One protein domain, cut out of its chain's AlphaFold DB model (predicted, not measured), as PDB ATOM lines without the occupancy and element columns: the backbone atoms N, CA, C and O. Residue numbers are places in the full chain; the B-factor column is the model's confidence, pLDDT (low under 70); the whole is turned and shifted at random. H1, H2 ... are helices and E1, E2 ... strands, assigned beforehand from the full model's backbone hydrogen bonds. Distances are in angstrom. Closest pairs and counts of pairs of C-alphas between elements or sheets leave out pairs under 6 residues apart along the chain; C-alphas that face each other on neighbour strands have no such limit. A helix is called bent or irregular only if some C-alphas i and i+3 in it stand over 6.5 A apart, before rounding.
ATOM      1  N   ALA A 154      71.578  98.233  92.881       83.62
ATOM      2  CA  ALA A 154      71.333  96.892  93.419       83.62
ATOM      3  C   ALA A 154      72.612  96.046  93.627       83.62
ATOM      4  O   ALA A 154      72.619  95.126  94.448       83.62
ATOM      5  N   LEU A 155      73.703  96.333  92.906       85.94
ATOM      6  CA  LEU A 155      75.018  95.760  93.198       85.94
ATOM      7  C   LEU A 155      75.603  96.397  94.466       85.94
ATOM      8  O   LEU A 155      76.084  95.677  95.340       85.94
ATOM      9  N   LEU A 156      75.529  97.726  94.581       87.81
ATOM     10  CA  LEU A 156      76.012  98.473  95.745       87.81
ATOM     11  C   LEU A 156      75.257  98.075  97.024       87.81
ATOM     12  O   LEU A 156      75.891  97.800  98.038       87.81
ATOM     13  N   GLU A 157      73.931  97.924  96.958       86.31
ATOM     14  CA  GLU A 157      73.094  97.412  98.053       86.31
ATOM     15  C   GLU A 157      73.484  95.972  98.449       86.31
ATOM     16  O   GLU A 157      73.555  95.637  99.634       86.31
ATOM     17  N   GLY A 158      73.786  95.109  97.470       83.31
ATOM     18  CA  GLY A 158      74.292  93.755  97.712       83.31
ATOM     19  C   GLY A 158      75.640  93.749  98.444       83.31
ATOM     20  O   GLY A 158      75.806  93.043  99.445       83.31
ATOM     21  N   LEU A 159      76.578  94.585  97.991       86.50
ATOM     22  CA  LEU A 159      77.906  94.755  98.589       86.50
ATOM     23  C   LEU A 159      77.834  95.365  99.998       86.50
ATOM     24  O   LEU A 159      78.531  94.891 100.903       86.50
ATOM     25  N   GLU A 160      76.971  96.358 100.232       85.56
ATOM     26  CA  GLU A 160      76.747  96.917 101.570       85.56
ATOM     27  C   GLU A 160      76.093  95.885 102.498       85.56
ATOM     28  O   GLU A 160      76.537  95.729 103.636       85.56
ATOM     29  N   ARG A 161      75.111  95.101 102.028       82.88
ATOM     30  CA  ARG A 161      74.465  94.044 102.829       82.88
ATOM     31  C   ARG A 161      75.450  92.962 103.290       82.88
ATOM     32  O   ARG A 161      75.361  92.523 104.437       82.88
ATOM     33  N   ILE A 162      76.395  92.547 102.441       82.12
ATOM     34  CA  ILE A 162      77.417  91.542 102.795       82.12
ATOM     35  C   ILE A 162      78.473  92.152 103.731       82.12
ATOM     36  O   ILE A 162      78.738  91.615 104.811       82.12
ATOM     37  N   SER A 163      79.042  93.302 103.357       78.00
ATOM     38  CA  SER A 163      80.107  93.951 104.135       78.00
ATOM     39  C   SER A 163      79.625  94.500 105.486       78.00
ATOM     40  O   SER A 163      80.417  94.577 106.429       78.00
ATOM     41  N   SER A 164      78.328  94.808 105.630       61.78
ATOM     42  CA  SER A 164      77.696  95.366 106.837       61.78
ATOM     43  C   SER A 164      78.040  94.639 108.136       61.78
ATOM     44  O   SER A 164      78.186  95.296 109.166       61.78
ATOM     45  N   SER A 165      78.202  93.313 108.121       65.00
ATOM     46  CA  SER A 165      78.592  92.539 109.310       65.00
ATOM     47  C   SER A 165      79.960  92.990 109.852       65.00
ATOM     48  O   SER A 165      80.087  93.425 110.999       65.00
ATOM     49  N   SER A 166      80.966  92.981 108.980       63.72
ATOM     50  CA  SER A 166      82.344  93.380 109.267       63.72
ATOM     51  C   SER A 166      82.478  94.889 109.472       63.72
ATOM     52  O   SER A 166      83.153  95.339 110.400       63.72
ATOM     53  N   VAL A 167      81.808  95.687 108.636       64.62
ATOM     54  CA  VAL A 167      81.825  97.155 108.696       64.62
ATOM     55  C   VAL A 167      81.180  97.657 109.988       64.62
ATOM     56  O   VAL A 167      81.720  98.569 110.610       64.62
ATOM     57  N   ARG A 168      80.089  97.042 110.464       65.44
ATOM     58  CA  ARG A 168      79.450  97.398 111.744       65.44
ATOM     59  C   ARG A 168      80.377  97.152 112.933       65.44
ATOM     60  O   ARG A 168      80.509  98.041 113.772       65.44
ATOM     61  N   LEU A 169      81.060  96.005 112.981       63.47
ATOM     62  CA  LEU A 169      82.048  95.707 114.027       63.47
ATOM     63  C   LEU A 169      83.214  96.713 114.015       63.47
ATOM     64  O   LEU A 169      83.566  97.270 115.055       63.47
ATOM     65  N   GLN A 170      83.757  97.036 112.835       66.12
ATOM     66  CA  GLN A 170      84.811  98.051 112.705       66.12
ATOM     67  C   GLN A 170      84.331  99.464 113.086       66.12
ATOM     68  O   GLN A 170      85.045 100.189 113.782       66.12
ATOM     69  N   LYS A 171      83.111  99.853 112.691       67.62
ATOM     70  CA  LYS A 171      82.506 101.167 112.980       67.62
ATOM     71  C   LYS A 171      82.305 101.404 114.479       67.62
ATOM     72  O   LYS A 171      82.442 102.537 114.931       67.62
ATOM     73  N   MET A 172      82.043 100.350 115.256       66.12
ATOM     74  CA  MET A 172      81.961 100.427 116.721       66.12
ATOM     75  C   MET A 172      83.338 100.533 117.405       66.12
ATOM     76  O   MET A 172      83.391 100.717 118.618       66.12
ATOM     77  N   ARG A 173      84.450 100.402 116.659       56.31
ATOM     78  CA  ARG A 173      85.847 100.321 117.151       56.31
ATOM     79  C   ARG A 173      86.103  99.232 118.209       56.31
ATOM     80  O   ARG A 173      87.191  99.174 118.772       56.31
ATOM     81  N   ARG A 174      85.132  98.340 118.419       54.66
ATOM     82  CA  ARG A 174      85.179  97.160 119.283       54.66
ATOM     83  C   ARG A 174      85.156  95.906 118.409       54.66
ATOM     84  O   ARG A 174      84.129  95.254 118.256       54.66
ATOM     85  N   LEU A 175      86.303  95.593 117.808       57.19
ATOM     86  CA  LEU A 175      86.615  94.195 117.522       57.19
ATOM     87  C   LEU A 175      87.094  93.612 118.863       57.19
ATOM     88  O   LEU A 175      88.076  94.139 119.388       57.19
ATOM     89  N   PRO A 176      86.426  92.596 119.442       56.44
ATOM     90  CA  PRO A 176      86.782  92.077 120.772       56.44
ATOM     91  C   PRO A 176      88.146  91.363 120.787       56.44
ATOM     92  O   PRO A 176      88.762  91.150 121.825       56.44
ATOM     93  N   PHE A 177      88.668  91.046 119.603       67.38
ATOM     94  CA  PHE A 177      90.016  90.552 119.364       67.38
ATOM     95  C   PHE A 177      90.874  91.626 118.678       67.38
ATOM     96  O   PHE A 177      90.429  92.345 117.779       67.38
ATOM     97  N   LEU A 178      92.160  91.671 119.028       77.62
ATOM     98  CA  LEU A 178      93.159  92.381 118.228       77.62
ATOM     99  C   LEU A 178      93.197  91.765 116.817       77.62
ATOM    100  O   LEU A 178      93.196  90.540 116.691       77.62
ATOM    101  N   ARG A 179      93.292  92.580 115.752       80.06
ATOM    102  CA  ARG A 179      93.343  92.080 114.354       80.06
ATOM    103  C   ARG A 179      94.390  90.978 114.154       80.06
ATOM    104  O   ARG A 179      94.116  89.996 113.473       80.06
ATOM    105  N   ARG A 180      95.545  91.112 114.816       84.62
ATOM    106  CA  ARG A 180      96.612  90.107 114.834       84.62
ATOM    107  C   ARG A 180      96.126  88.737 115.318       84.62
ATOM    108  O   ARG A 180      96.400  87.748 114.659       84.62
ATOM    109  N   ASN A 181      95.364  88.673 116.409       81.12
ATOM    110  CA  ASN A 181      94.825  87.415 116.931       81.12
ATOM    111  C   ASN A 181      93.831  86.764 115.959       81.12
ATOM    112  O   ASN A 181      93.806  85.544 115.840       81.12
ATOM    113  N   LEU A 182      93.030  87.565 115.246       85.44
ATOM    114  CA  LEU A 182      92.146  87.066 114.190       85.44
ATOM    115  C   LEU A 182      92.948  86.528 112.992       85.44
ATOM    116  O   LEU A 182      92.584  85.495 112.439       85.44
ATOM    117  N   GLN A 183      94.057  87.173 112.619       90.81
ATOM    118  CA  GLN A 183      94.962  86.674 111.576       90.81
ATOM    119  C   GLN A 183      95.662  85.376 112.006       90.81
ATOM    120  O   GLN A 183      95.609  84.393 111.270       90.81
ATOM    121  N   ASP A 184      96.256  85.351 113.201       89.00
ATOM    122  CA  ASP A 184      96.972  84.200 113.762       89.00
ATOM    123  C   ASP A 184      96.012  83.003 113.972       89.00
ATOM    124  O   ASP A 184      96.321  81.876 113.584       89.00
ATOM    125  N   GLY A 185      94.797  83.241 114.486       87.19
ATOM    126  CA  GLY A 185      93.755  82.219 114.650       87.19
ATOM    127  C   GLY A 185      93.163  81.714 113.327       87.19
ATOM    128  O   GLY A 185      92.911  80.519 113.178       87.19
ATOM    129  N   PHE A 186      92.990  82.584 112.325       94.00
ATOM    130  CA  PHE A 186      92.577  82.170 110.978       94.00
ATOM    131  C   PHE A 186      93.666  81.344 110.275       94.00
ATOM    132  O   PHE A 186      93.367  80.329 109.646       94.00
ATOM    133  N   ALA A 187      94.933  81.739 110.422       95.06
ATOM    134  CA  ALA A 187      96.080  80.977 109.942       95.06
ATOM    135  C   ALA A 187      96.155  79.591 110.607       95.06
ATOM    136  O   ALA A 187      96.355  78.596 109.914       95.06
ATOM    137  N   HIS A 188      95.896  79.503 111.917       90.88
ATOM    138  CA  HIS A 188      95.798  78.230 112.636       90.88
ATOM    139  C   HIS A 188      94.644  77.350 112.115       90.88
ATOM    140  O   HIS A 188      94.866  76.182 111.799       90.88
ATOM    141  N   ARG A 189      93.436  77.907 111.916       92.94
ATOM    142  CA  ARG A 189      92.307  77.188 111.284       92.94
ATOM    143  C   ARG A 189      92.650  76.684 109.878       92.94
ATOM    144  O   ARG A 189      92.297  75.558 109.538       92.94
ATOM    145  N   CYS A 190      93.364  77.474 109.074       96.38
ATOM    146  CA  CYS A 190      93.856  77.040 107.764       96.38
ATOM    147  C   CYS A 190      94.837  75.865 107.883       96.38
ATOM    148  O   CYS A 190      94.686  74.882 107.162       96.38
ATOM    149  N   GLN A 191      95.790  75.929 108.819       96.44
ATOM    150  CA  GLN A 191      96.753  74.852 109.060       96.44
ATOM    151  C   GLN A 191      96.070  73.538 109.470       96.44
ATOM    152  O   GLN A 191      96.426  72.488 108.936       96.44
ATOM    153  N   LEU A 192      95.073  73.591 110.364       91.00
ATOM    154  CA  LEU A 192      94.267  72.424 110.751       91.00
ATOM    155  C   LEU A 192      93.471  71.854 109.564       91.00
ATOM    156  O   LEU A 192      93.402  70.643 109.392       91.00
ATOM    157  N   ALA A 193      92.946  72.717 108.690       94.00
ATOM    158  CA  ALA A 193      92.260  72.326 107.456       94.00
ATOM    159  C   ALA A 193      93.207  71.875 106.314       94.00
ATOM    160  O   ALA A 193      92.776  71.787 105.163       94.00
ATOM    161  N   GLY A 194      94.496  71.640 106.592       96.94
ATOM    162  CA  GLY A 194      95.498  71.219 105.605       96.94
ATOM    163  C   GLY A 194      95.887  72.289 104.575       96.94
ATOM    164  O   GLY A 194      96.597  71.993 103.614       96.94
ATOM    165  N   VAL A 195      95.440  73.537 104.748       97.69
ATOM    166  CA  VAL A 195      95.692  74.635 103.810       97.69
ATOM    167  C   VAL A 195      97.085  75.228 104.057       97.69
ATOM    168  O   VAL A 195      97.402  75.589 105.195       97.69
ATOM    169  N   PRO A 196      97.931  75.387 103.021       97.56
ATOM    170  CA  PRO A 196      99.243  76.003 103.175       97.56
ATOM    171  C   PRO A 196      99.152  77.425 103.745       97.56
ATOM    172  O   PRO A 196      98.530  78.302 103.158       97.56
ATOM    173  N   VAL A 197      99.835  77.676 104.865       97.38
ATOM    174  CA  VAL A 197      99.922  79.011 105.502       97.38
ATOM    175  C   VAL A 197     101.164  79.795 105.040       97.38
ATOM    176  O   VAL A 197     101.299  80.995 105.275       97.38
ATOM    177  N   LYS A 198     102.098  79.132 104.342       96.62
ATOM    178  CA  LYS A 198     103.278  79.791 103.765       96.62
ATOM    179  C   LYS A 198     102.844  80.799 102.696       96.62
ATOM    180  O   LYS A 198     101.999  80.492 101.854       96.62
ATOM    181  N   ARG A 199     103.466  81.984 102.711       95.81
ATOM    182  CA  ARG A 199     103.286  82.993 101.661       95.81
ATOM    183  C   ARG A 199     103.793  82.448 100.330       95.81
ATOM    184  O   ARG A 199     104.970  82.109 100.219       95.81
ATOM    185  N   THR A 200     102.915  82.377  99.336       95.00
ATOM    186  CA  THR A 200     103.331  82.261  97.935       95.00
ATOM    187  C   THR A 200     103.846  83.621  97.457       95.00
ATOM    188  O   THR A 200     103.528  84.642  98.075       95.00
ATOM    189  N   PRO A 201     104.608  83.691  96.351       92.81
ATOM    190  CA  PRO A 201     104.734  84.949  95.622       92.81
ATOM    191  C   PRO A 201     103.347  85.516  95.266       92.81
ATOM    192  O   PRO A 201     102.357  84.780  95.172       92.81
ATOM    193  N   LEU A 202     103.293  86.835  95.083       91.62
ATOM    194  CA  LEU A 202     102.110  87.540  94.594       91.62
ATOM    195  C   LEU A 202     101.751  87.078  93.169       91.62
ATOM    196  O   LEU A 202     102.640  86.629  92.433       91.62
ATOM    197  N   PRO A 203     100.468  87.151  92.768       89.00
ATOM    198  CA  PRO A 203     100.064  86.779  91.419       89.00
ATOM    199  C   PRO A 203     100.757  87.699  90.401       89.00
ATOM    200  O   PRO A 203     100.814  88.913  90.574       89.00
ATOM    201  N   ARG A 204     101.331  87.114  89.338       92.81
ATOM    202  CA  ARG A 204     102.120  87.860  88.331       92.81
ATOM    203  C   ARG A 204     101.280  88.821  87.484       92.81
ATOM    204  O   ARG A 204     101.824  89.740  86.886       92.81
ATOM    205  N   THR A 205      99.977  88.577  87.420       93.81
ATOM    206  CA  THR A 205      98.959  89.443  86.821       93.81
ATOM    207  C   THR A 205      97.970  89.824  87.914       93.81
ATOM    208  O   THR A 205      97.761  89.038  88.840       93.81
ATOM    209  N   SER A 206      97.305  90.973  87.801       95.25
ATOM    210  CA  SER A 206      96.166  91.265  88.673       95.25
ATOM    211  C   SER A 206      95.082  90.189  88.523       95.25
ATOM    212  O   SER A 206      94.859  89.645  87.439       95.25
ATOM    213  N   VAL A 207      94.424  89.855  89.631       96.06
ATOM    214  CA  VAL A 207      93.281  88.937  89.650       96.06
ATOM    215  C   VAL A 207      92.036  89.758  89.337       96.06
ATOM    216  O   VAL A 207      91.738  90.720  90.048       96.06
ATOM    217  N   SER A 208      91.314  89.411  88.274       96.81
ATOM    218  CA  SER A 208      90.077  90.101  87.897       96.81
ATOM    219  C   SER A 208      88.928  89.565  88.750       96.81
ATOM    220  O   SER A 208      88.644  88.371  88.725       96.81
ATOM    221  N   VAL A 209      88.241  90.430  89.488       97.00
ATOM    222  CA  VAL A 209      87.099  90.050  90.329       97.00
ATOM    223  C   VAL A 209      85.809  90.412  89.598       97.00
ATOM    224  O   VAL A 209      85.630  91.560  89.195       97.00
ATOM    225  N   MET A 210      84.921  89.438  89.400       96.50
ATOM    226  CA  MET A 210      83.632  89.613  88.728       96.50
ATOM    227  C   MET A 210      82.488  89.407  89.718       96.50
ATOM    228  O   MET A 210      82.242  88.291  90.170       96.50
ATOM    229  N   TYR A 211      81.766  90.475  90.038       95.94
ATOM    230  CA  TYR A 211      80.602  90.437  90.919       95.94
ATOM    231  C   TYR A 211      79.348  90.191  90.086       95.94
ATOM    232  O   TYR A 211      79.034  90.978  89.194       95.94
ATOM    233  N   HIS A 212      78.629  89.110  90.372       94.50
ATOM    234  CA  HIS A 212      77.351  88.785  89.743       94.50
ATOM    235  C   HIS A 212      76.224  89.013  90.756       94.50
ATOM    236  O   HIS A 212      76.172  88.331  91.782       94.50
ATOM    237  N   CYS A 213      75.304  89.935  90.464       91.81
ATOM    238  CA  CYS A 213      74.075  90.131  91.235       91.81
ATOM    239  C   CYS A 213      72.858  89.721  90.384       91.81
ATOM    240  O   CYS A 213      72.595  90.362  89.360       91.81
ATOM    241  N   PRO A 214      72.127  88.648  90.742       89.00
ATOM    242  CA  PRO A 214      70.903  88.268  90.046       89.00
ATOM    243  C   PRO A 214      69.745  89.180  90.479       89.00
ATOM    244  O   PRO A 214      69.335  89.162  91.639       89.00
ATOM    245  N   LEU A 215      69.190  89.957  89.545       83.81
ATOM    246  CA  LEU A 215      68.024  90.798  89.814       83.81
ATOM    247  C   LEU A 215      66.740  89.960  89.774       83.81
ATOM    248  O   LEU A 215      66.393  89.384  88.739       83.81
ATOM    249  N   GLU A 216      65.986  89.942  90.875       77.81
ATOM    250  CA  GLU A 216      64.626  89.399  90.872       77.81
ATOM    251  C   GLU A 216      63.682  90.333  90.104       77.81
ATOM    252  O   GLU A 216      63.133  91.299  90.641       77.81
ATOM    253  N   THR A 217      63.443  90.029  88.825       73.50
ATOM    254  CA  THR A 217      62.416  90.686  88.001       73.50
ATOM    255  C   THR A 217      61.005  90.262  88.426       73.50
ATOM    256  O   THR A 217      60.286  89.582  87.695       73.50
ATOM    257  N   THR A 218      60.596  90.704  89.616       66.88
ATOM    258  CA  THR A 218      59.316  90.414  90.297       66.88
ATOM    259  C   THR A 218      58.050  90.810  89.516       66.88
ATOM    260  O   THR A 218      56.947  90.431  89.904       66.88
ATOM    261  N   ALA A 219      58.180  91.555  88.414       64.81
ATOM    262  CA  ALA A 219      57.064  92.189  87.712       64.81
ATOM    263  C   ALA A 219      56.403  91.363  86.587       64.81
ATOM    264  O   ALA A 219      55.299  91.713  86.172       64.81
ATOM    265  N   MET A 220      57.027  90.300  86.052       64.25
ATOM    266  CA  MET A 220      56.477  89.577  84.887       64.25
ATOM    267  C   MET A 220      56.539  88.052  85.004       64.25
ATOM    268  O   MET A 220      57.603  87.458  85.112       64.25
ATOM    269  N   LYS A 221      55.372  87.405  84.859       76.75
ATOM    270  CA  LYS A 221      55.169  85.940  84.920       76.75
ATOM    271  C   LYS A 221      55.747  85.148  83.726       76.75
ATOM    272  O   LYS A 221      55.365  83.999  83.524       76.75
ATOM    273  N   THR A 222      56.607  85.744  82.901       78.38
ATOM    274  CA  THR A 222      57.218  85.059  81.750       78.38
ATOM    275  C   THR A 222      58.625  84.578  82.118       78.38
ATOM    276  O   THR A 222      59.394  85.372  82.654       78.38
ATOM    277  N   PRO A 223      59.006  83.316  81.829       69.44
ATOM    278  CA  PRO A 223      60.331  82.782  82.146       69.44
ATOM    279  C   PRO A 223      61.395  83.297  81.158       69.44
ATOM    280  O   PRO A 223      62.007  82.542  80.403       69.44
ATOM    281  N   ARG A 224      61.599  84.616  81.133       70.12
ATOM    282  CA  ARG A 224      62.749  85.246  80.479       70.12
ATOM    283  C   ARG A 224      63.991  85.023  81.346       70.12
ATOM    284  O   ARG A 224      63.887  84.928  82.566       70.12
ATOM    285  N   LYS A 225      65.165  84.929  80.711       78.81
ATOM    286  CA  LYS A 225      66.452  84.819  81.420       78.81
ATOM    287  C   LYS A 225      66.567  85.981  82.412       78.81
ATOM    288  O   LYS A 225      66.395  87.128  82.005       78.81
ATOM    289  N   ALA A 226      66.832  85.682  83.684       75.75
ATOM    290  CA  ALA A 226      67.012  86.709  84.704       75.75
ATOM    291  C   ALA A 226      68.179  87.627  84.319       75.75
ATOM    292  O   ALA A 226      69.235  87.147  83.893       75.75
ATOM    293  N   PHE A 227      67.990  88.937  84.466       82.81
ATOM    294  CA  PHE A 227      69.060  89.899  84.236       82.81
ATOM    295  C   PHE A 227      70.061  89.798  85.390       82.81
ATOM    296  O   PHE A 227      69.737  90.079  86.543       82.81
ATOM    297  N   VAL A 228      71.280  89.366  85.077       86.88
ATOM    298  CA  VAL A 228      72.407  89.384  86.011       86.88
ATOM    299  C   VAL A 228      73.161  90.680  85.766       86.88
ATOM    300  O   VAL A 228      73.687  90.872  84.672       86.88
ATOM    301  N   THR A 229      73.234  91.566  86.760       89.25
ATOM    302  CA  THR A 229      74.200  92.666  86.682       89.25
ATOM    303  C   THR A 229      75.582  92.111  86.988       89.25
ATOM    304  O   THR A 229      75.799  91.503  88.039       89.25
ATOM    305  N   THR A 230      76.511  92.334  86.066       92.69
ATOM    306  CA  THR A 230      77.927  92.011  86.212       92.69
ATOM    307  C   THR A 230      78.725  93.291  86.418       92.69
ATOM    308  O   THR A 230      78.625  94.200  85.599       92.69
ATOM    309  N   ALA A 231      79.549  93.346  87.459       93.75
ATOM    310  CA  ALA A 231      80.554  94.391  87.635       93.75
ATOM    311  C   ALA A 231      81.948  93.769  87.749       93.75
ATOM    312  O   ALA A 231      82.091  92.637  88.219       93.75
ATOM    313  N   ARG A 232      82.978  94.507  87.330       94.88
ATOM    314  CA  ARG A 232      84.369  94.047  87.289       94.88
ATOM    315  C   ARG A 232      85.247  94.971  88.130       94.88
ATOM    316  O   ARG A 232      85.166  96.184  87.996       94.88
ATOM    317  N   SER A 233      86.106  94.398  88.963       95.25
ATOM    318  CA  SER A 233      87.261  95.088  89.548       95.25
ATOM    319  C   SER A 233      88.516  94.239  89.344       95.25
ATOM    320  O   SER A 233      88.453  93.144  88.780       95.25
ATOM    321  N   SER A 234      89.672  94.705  89.811       96.06
ATOM    322  CA  SER A 234      90.869  93.866  89.907       96.06
ATOM    323  C   SER A 234      91.531  94.008  91.276       96.06
ATOM    324  O   SER A 234      91.247  94.955  92.011       96.06
ATOM    325  N   MET A 235      92.386  93.054  91.637       95.44
ATOM    326  CA  MET A 235      93.230  93.124  92.828       95.44
ATOM    327  C   MET A 235      94.656  92.663  92.511       95.44
ATOM    328  O   MET A 235      94.861  91.672  91.810       95.44
ATOM    329  N   ARG A 236      95.649  93.407  93.016       95.00
ATOM    330  CA  ARG A 236      97.086  93.079  92.904       95.00
ATOM    331  C   ARG A 236      97.553  92.129  94.025       95.00
ATOM    332  O   ARG A 236      98.496  91.370  93.839       95.00
ATOM    333  N   ASP A 237      96.849  92.140  95.157       95.62
ATOM    334  CA  ASP A 237      97.082  91.309  96.343       95.62
ATOM    335  C   ASP A 237      95.973  90.264  96.546       95.62
ATOM    336  O   ASP A 237      94.834  90.459  96.120       95.62
ATOM    337  N   TRP A 238      96.263  89.197  97.302       96.31
ATOM    338  CA  TRP A 238      95.237  88.288  97.829       96.31
ATOM    339  C   TRP A 238      94.437  88.976  98.946       96.31
ATOM    340  O   TRP A 238      94.779  88.864 100.124       96.31
ATOM    341  N   LEU A 239      93.378  89.700  98.587       95.81
ATOM    342  CA  LEU A 239      92.508  90.442  99.505       95.81
ATOM    343  C   LEU A 239      91.068  89.918  99.466       95.81
ATOM    344  O   LEU A 239      90.607  89.406  98.450       95.81
ATOM    345  N   CYS A 240      90.333  90.076 100.571       95.94
ATOM    346  CA  CYS A 240      88.888  89.862 100.564       95.94
ATOM    347  C   CYS A 240      88.182  91.139 100.081       95.94
ATOM    348  O   CYS A 240      88.324  92.172 100.739       95.94
ATOM    349  N   PRO A 241      87.382  91.096  99.000       95.31
ATOM    350  CA  PRO A 241      86.657  92.272  98.519       95.31
ATOM    351  C   PRO A 241      85.504  92.698  99.445       95.31
ATOM    352  O   PRO A 241      85.036  93.828  99.358       95.31
ATOM    353  N   PHE A 242      85.055  91.825 100.355       93.00
ATOM    354  CA  PHE A 242      83.933  92.097 101.260       93.00
ATOM    355  C   PHE A 242      84.347  92.577 102.660       93.00
ATOM    356  O   PHE A 242      83.522  93.157 103.370       93.00
ATOM    357  N   CYS A 243      85.590  92.336 103.105       91.56
ATOM    358  CA  CYS A 243      86.041  92.801 104.419       91.56
ATOM    359  C   CYS A 243      87.553  93.061 104.524       91.56
ATOM    360  O   CYS A 243      88.389  92.314 104.026       91.56
ATOM    361  N   SER A 244      87.912  94.089 105.294       90.56
ATOM    362  CA  SER A 244      89.300  94.477 105.584       90.56
ATOM    363  C   SER A 244      89.844  93.891 106.900       90.56
ATOM    364  O   SER A 244      90.748  94.470 107.506       90.56
ATOM    365  N   LEU A 245      89.273  92.779 107.391       88.38
ATOM    366  CA  LEU A 245      89.610  92.198 108.702       88.38
ATOM    367  C   LEU A 245      90.962  91.467 108.709       88.38
ATOM    368  O   LEU A 245      91.757  91.673 109.624       88.38
ATOM    369  N   HIS A 246      91.233  90.649 107.687       87.94
ATOM    370  CA  HIS A 246      92.406  89.765 107.636       87.94
ATOM    371  C   HIS A 246      93.637  90.393 106.956       87.94
ATOM    372  O   HIS A 246      94.730  89.835 107.063       87.94
ATOM    373  N   HIS A 247      93.493  91.554 106.300       89.69
ATOM    374  CA  HIS A 247      94.481  92.099 105.350       89.69
ATOM    375  C   HIS A 247      94.864  91.054 104.272       89.69
ATOM    376  O   HIS A 247      94.031  90.230 103.898       89.69
ATOM    377  N   ASN A 248      96.085  91.116 103.733       95.19
ATOM    378  CA  ASN A 248      96.549  90.262 102.642       95.19
ATOM    379  C   ASN A 248      96.717  88.806 103.117       95.19
ATOM    380  O   ASN A 248      97.522  88.521 104.011       95.19
ATOM    381  N   PHE A 249      96.003  87.878 102.481       96.69
ATOM    382  CA  PHE A 249      96.159  86.440 102.689       96.69
ATOM    383  C   PHE A 249      97.499  85.944 102.129       96.69
ATOM    384  O   PHE A 249      98.088  86.542 101.230       96.69
ATOM    385  N   ALA A 250      97.999  84.823 102.655       96.69
ATOM    386  CA  ALA A 250      99.302  84.297 102.248       96.69
ATOM    387  C   ALA A 250      99.306  83.713 100.820       96.69
ATOM    388  O   ALA A 250     100.366  83.621 100.204       96.69
ATOM    389  N   ASN A 251      98.141  83.291 100.324       96.81
ATOM    390  CA  ASN A 251      97.925  82.676  99.015       96.81
ATOM    391  C   ASN A 251      96.418  82.607  98.692       96.81
ATOM    392  O   ASN A 251      95.571  82.857  99.555       96.81
ATOM    393  N   GLN A 252      96.099  82.201  97.460       96.44
ATOM    394  CA  GLN A 252      94.736  82.005  96.958       96.44
ATOM    395  C   GLN A 252      93.892  81.052  97.822       96.44
ATOM    396  O   GLN A 252      92.727  81.341  98.076       96.44
ATOM    397  N   MET A 253      94.463  79.944  98.314       97.12
ATOM    398  CA  MET A 253      93.714  78.933  99.080       97.12
ATOM    399  C   MET A 253      93.233  79.465 100.437       97.12
ATOM    400  O   MET A 253      92.144  79.116 100.888       97.12
ATOM    401  N   MET A 254      94.014  80.334 101.087       97.75
ATOM    402  CA  MET A 254      93.584  81.009 102.316       97.75
ATOM    403  C   MET A 254      92.454  82.017 102.061       97.75
ATOM    404  O   MET A 254      91.526  82.095 102.865       97.75
ATOM    405  N   LEU A 255      92.497  82.755 100.945       97.38
ATOM    406  CA  LEU A 255      91.403  83.647 100.543       97.38
ATOM    407  C   LEU A 255      90.128  82.853 100.210       97.38
ATOM    408  O   LEU A 255      89.046  83.214 100.665       97.38
ATOM    409  N   ASP A 256      90.259  81.745  99.480       97.38
ATOM    410  CA  ASP A 256      89.156  80.835  99.165       97.38
ATOM    411  C   ASP A 256      88.473  80.300 100.434       97.38
ATOM    412  O   ASP A 256      87.254  80.422 100.586       97.38
ATOM    413  N   LYS A 257      89.256  79.820 101.417       97.31
ATOM    414  CA  LYS A 257      88.696  79.397 102.709       97.31
ATOM    415  C   LYS A 257      87.999  80.525 103.452       97.31
ATOM    416  O   LYS A 257      86.892  80.295 103.932       97.31
ATOM    417  N   HIS A 258      88.579  81.724 103.502       96.62
ATOM    418  CA  HIS A 258      87.936  82.879 104.135       96.62
ATOM    419  C   HIS A 258      86.573  83.195 103.507       96.62
ATOM    420  O   HIS A 258      85.587  83.350 104.224       96.62
ATOM    421  N   LEU A 259      86.490  83.232 102.175       96.31
ATOM    422  CA  LEU A 259      85.222  83.452 101.482       96.31
ATOM    423  C   LEU A 259      84.217  82.325 101.788       96.31
ATOM    424  O   LEU A 259      83.067  82.610 102.108       96.31
ATOM    425  N   SER A 260      84.657  81.060 101.789       95.94
ATOM    426  CA  SER A 260      83.787  79.907 102.078       95.94
ATOM    427  C   SER A 260      83.285  79.828 103.530       95.94
ATOM    428  O   SER A 260      82.197  79.309 103.771       95.94
ATOM    429  N   TRP A 261      84.069  80.315 104.499       93.94
ATOM    430  CA  TRP A 261      83.768  80.214 105.932       93.94
ATOM    431  C   TRP A 261      83.053  81.448 106.472       93.94
ATOM    432  O   TRP A 261      82.082  81.316 107.216       93.94
ATOM    433  N   ASP A 262      83.535  82.634 106.110       92.88
ATOM    434  CA  ASP A 262      83.126  83.894 106.727       92.88
ATOM    435  C   ASP A 262      82.146  84.687 105.828       92.88
ATOM    436  O   ASP A 262      81.457  85.584 106.314       92.88
ATOM    437  N   HIS A 263      82.006  84.308 104.544       93.25
ATOM    438  CA  HIS A 263      81.033  84.869 103.583       93.25
ATOM    439  C   HIS A 263      80.150  83.794 102.897       93.25
ATOM    440  O   HIS A 263      79.938  83.870 101.686       93.25
ATOM    441  N   PRO A 264      79.576  82.807 103.623       93.56
ATOM    442  CA  PRO A 264      78.912  81.627 103.040       93.56
ATOM    443  C   PRO A 264      77.634  81.920 102.229       93.56
ATOM    444  O   PRO A 264      77.061  81.018 101.621       93.56
ATOM    445  N   SER A 265      77.157  83.168 102.216       92.06
ATOM    446  CA  SER A 265      76.078  83.632 101.339       92.06
ATOM    447  C   SER A 265      76.534  83.895  99.897       92.06
ATOM    448  O   SER A 265      75.695  83.913  98.997       92.06
ATOM    449  N   VAL A 266      77.836  84.095  99.663       95.06
ATOM    450  CA  VAL A 266      78.422  84.370  98.347       95.06
ATOM    451  C   VAL A 266      78.940  83.074  97.731       95.06
ATOM    452  O   VAL A 266      79.741  82.363  98.331       95.06
ATOM    453  N   LYS A 267      78.532  82.775  96.494       96.38
ATOM    454  CA  LYS A 267      79.102  81.649  95.743       96.38
ATOM    455  C   LYS A 267      80.395  82.090  95.066       96.38
ATOM    456  O   LYS A 267      80.380  83.016  94.253       96.38
ATOM    457  N   VAL A 268      81.483  81.401  95.390       97.31
ATOM    458  CA  VAL A 268      82.828  81.629  94.851       97.31
ATOM    459  C   VAL A 268      83.088  80.651  93.710       97.31
ATOM    460  O   VAL A 268      82.830  79.459  93.855       97.31
ATOM    461  N   LEU A 269      83.607  81.146  92.588       97.25
ATOM    462  CA  LEU A 269      84.097  80.336  91.475       97.25
ATOM    463  C   LEU A 269      85.416  80.929  90.965       97.25
ATOM    464  O   LEU A 269      85.474  82.108  90.619       97.25
ATOM    465  N   TRP A 270      86.460  80.107  90.887       96.81
ATOM    466  CA  TRP A 270      87.744  80.480  90.289       96.81
ATOM    467  C   TRP A 270      87.820  79.977  88.846       96.81
ATOM    468  O   TRP A 270      87.459  78.834  88.572       96.81
ATOM    469  N   ASN A 271      88.323  80.806  87.930       95.12
ATOM    470  CA  ASN A 271      88.702  80.381  86.583       95.12
ATOM    471  C   ASN A 271      90.230  80.407  86.450       95.12
ATOM    472  O   ASN A 271      90.841  81.470  86.293       95.12
ATOM    473  N   GLU A 272      90.829  79.217  86.523       87.31
ATOM    474  CA  GLU A 272      92.279  78.990  86.533       87.31
ATOM    475  C   GLU A 272      92.984  79.519  85.275       87.31
ATOM    476  O   GLU A 272      94.123  79.970  85.351       87.31
ATOM    477  N   HIS A 273      92.311  79.524  84.119       87.69
ATOM    478  CA  HIS A 273      92.913  79.933  82.846       87.69
ATOM    479  C   HIS A 273      93.081  81.451  82.693       87.69
ATOM    480  O   HIS A 273      93.802  81.899  81.800       87.69
ATOM    481  N   HIS A 274      92.401  82.251  83.520       83.31
ATOM    482  CA  HIS A 274      92.295  83.703  83.327       83.31
ATOM    483  C   HIS A 274      92.567  84.529  84.593       83.31
ATOM    484  O   HIS A 274      92.443  85.751  84.547       83.31
ATOM    485  N   ASN A 275      92.914  83.896  85.722       92.69
ATOM    486  CA  ASN A 275      93.010  84.556  87.032       92.69
ATOM    487  C   ASN A 275      91.744  85.379  87.357       92.69
ATOM    488  O   ASN A 275      91.825  86.521  87.816       92.69
ATOM    489  N   VAL A 276      90.564  84.801  87.092       96.44
ATOM    490  CA  VAL A 276      89.264  85.429  87.384       96.44
ATOM    491  C   VAL A 276      88.651  84.813  88.641       96.44
ATOM    492  O   VAL A 276      88.533  83.592  88.753       96.44
ATOM    493  N   LEU A 277      88.234  85.680  89.561       97.12
ATOM    494  CA  LEU A 277      87.459  85.367  90.757       97.12
ATOM    495  C   LEU A 277      86.010  85.818  90.542       97.12
ATOM    496  O   LEU A 277      85.705  87.005  90.650       97.12
ATOM    497  N   THR A 278      85.109  84.883  90.251       97.25
ATOM    498  CA  THR A 278      83.680  85.174  90.090       97.25
ATOM    499  C   THR A 278      82.951  84.994  91.418       97.25
ATOM    500  O   THR A 278      83.002  83.933  92.041       97.25
ATOM    501  N   LEU A 279      82.249  86.041  91.845       97.06
ATOM    502  CA  LEU A 279      81.551  86.144  93.121       97.06
ATOM    503  C   LEU A 279      80.068  86.388  92.855       97.06
ATOM    504  O   LEU A 279      79.653  87.502  92.534       97.06
ATOM    505  N   THR A 280      79.255  85.339  92.971       95.88
ATOM    506  CA  THR A 280      77.799  85.471  92.825       95.88
ATOM    507  C   THR A 280      77.179  85.770  94.180       95.88
ATOM    508  O   THR A 280      77.147  84.911  95.064       95.88
ATOM    509  N   MET A 281      76.695  86.999  94.332       93.44
ATOM    510  CA  MET A 281      75.953  87.439  95.509       93.44
ATOM    511  C   MET A 281      74.558  86.788  95.522       93.44
ATOM    512  O   MET A 281      74.031  86.452  94.454       93.44
TER     513      MET A 281
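Overview. This is residues 154 to 281 of the 519 residues of an uncharacterized protein of Paxillus rubicundulus Ve08.2h10 (UniProt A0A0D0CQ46). What shape do these atoms make? They make a twisted wall of four strands, with H3 over its edge strand E3, H1 reaching it only by residues 154 to 159, and H2 off the sheet but near H3. The tip of the hairpin of E1 and E2, residues 218 to 224, sticks out free. What is it built of, and how large is it? The printed part has 128 residues, with three named helices and four named strands in the order H1, H2, E1, E2, H3, E3, E4; the class is mixed, helices and strands, and the mixed sheet runs E2, E1, E4, E3. It is only just compact, close to loose, with a radius of gyration of the C-alphas of 16.5 A and spans of 51 by 40 by 24 A.

Arrangement. How do the first two helices stand? H1, residues 154 to 171, only grazes the sheet; its closest C-alphas to E1, residues 207 to 214, are those of Leu 155 and Cys 213, 6.0 A apart. H2, residues 179 to 192, is not on the sheet and is apart from H1. How are the strands joined? E2, residues 228 to 235, is antiparallel to E1 in a hairpin, with N 209 and O 233 2.8 A apart. E1 is parallel to E4, residues 276 to 280, with N 210 and O 277 2.8 A apart; E4 and E3, residues 267 to 271, form an antiparallel hairpin, with N 278 and O 269 2.8 A apart. Where is the last helix? H3, residues 252 to 262, lies over E3 and runs along the strands at 1 degrees on the local plane, its height over the sheet 10.3 A from a plane through only just enough C-alphas, 6. H3 and H2 are close but not clearly touching, about perpendicular at 75 degrees; their closest C-alphas, Cys 190 and Met 254, are 6.7 A apart. E2, H3 and E3 form a split strand-helix-strand unit, two strands running the same way with E1 and E4 between them, and its crossover is right-handed. Are the helix backbones whole? Each O i to N i+4 pair is within hydrogen-bond range in H2 and H3, and 12 of 14 are in H1.

Along the chain. Where does H1 run? It goes from C-alpha 154 at (71.333, 96.892, 93.419) over 22.9 A, with a kink of 61 degrees near residue 165; it is only just irregular, C-alphas 162 and 165 being 6.7 A apart. How long are the others? H2 measures 20.0 A, E1 22.4 A, E2 22.2 A, H3 15.3 A, E3 13.3 A and E4 12.7 A, and E4 ends at C-alpha 280 (77.799, 85.471, 92.825).

Size, cuts and confidence. Which links are long? Those from H2 to E1, E1 to E2 and E2 to H3 are long, and the printed part has no cut. How far does it reach? The C-alphas of Lys 198 and Lys 221, the two farthest apart, are 52.0 A apart. Where is confidence low? Residues 164 to 177, 218 to 220 and 223 are under 70, while the mean pLDDT of the printed part is 87.4.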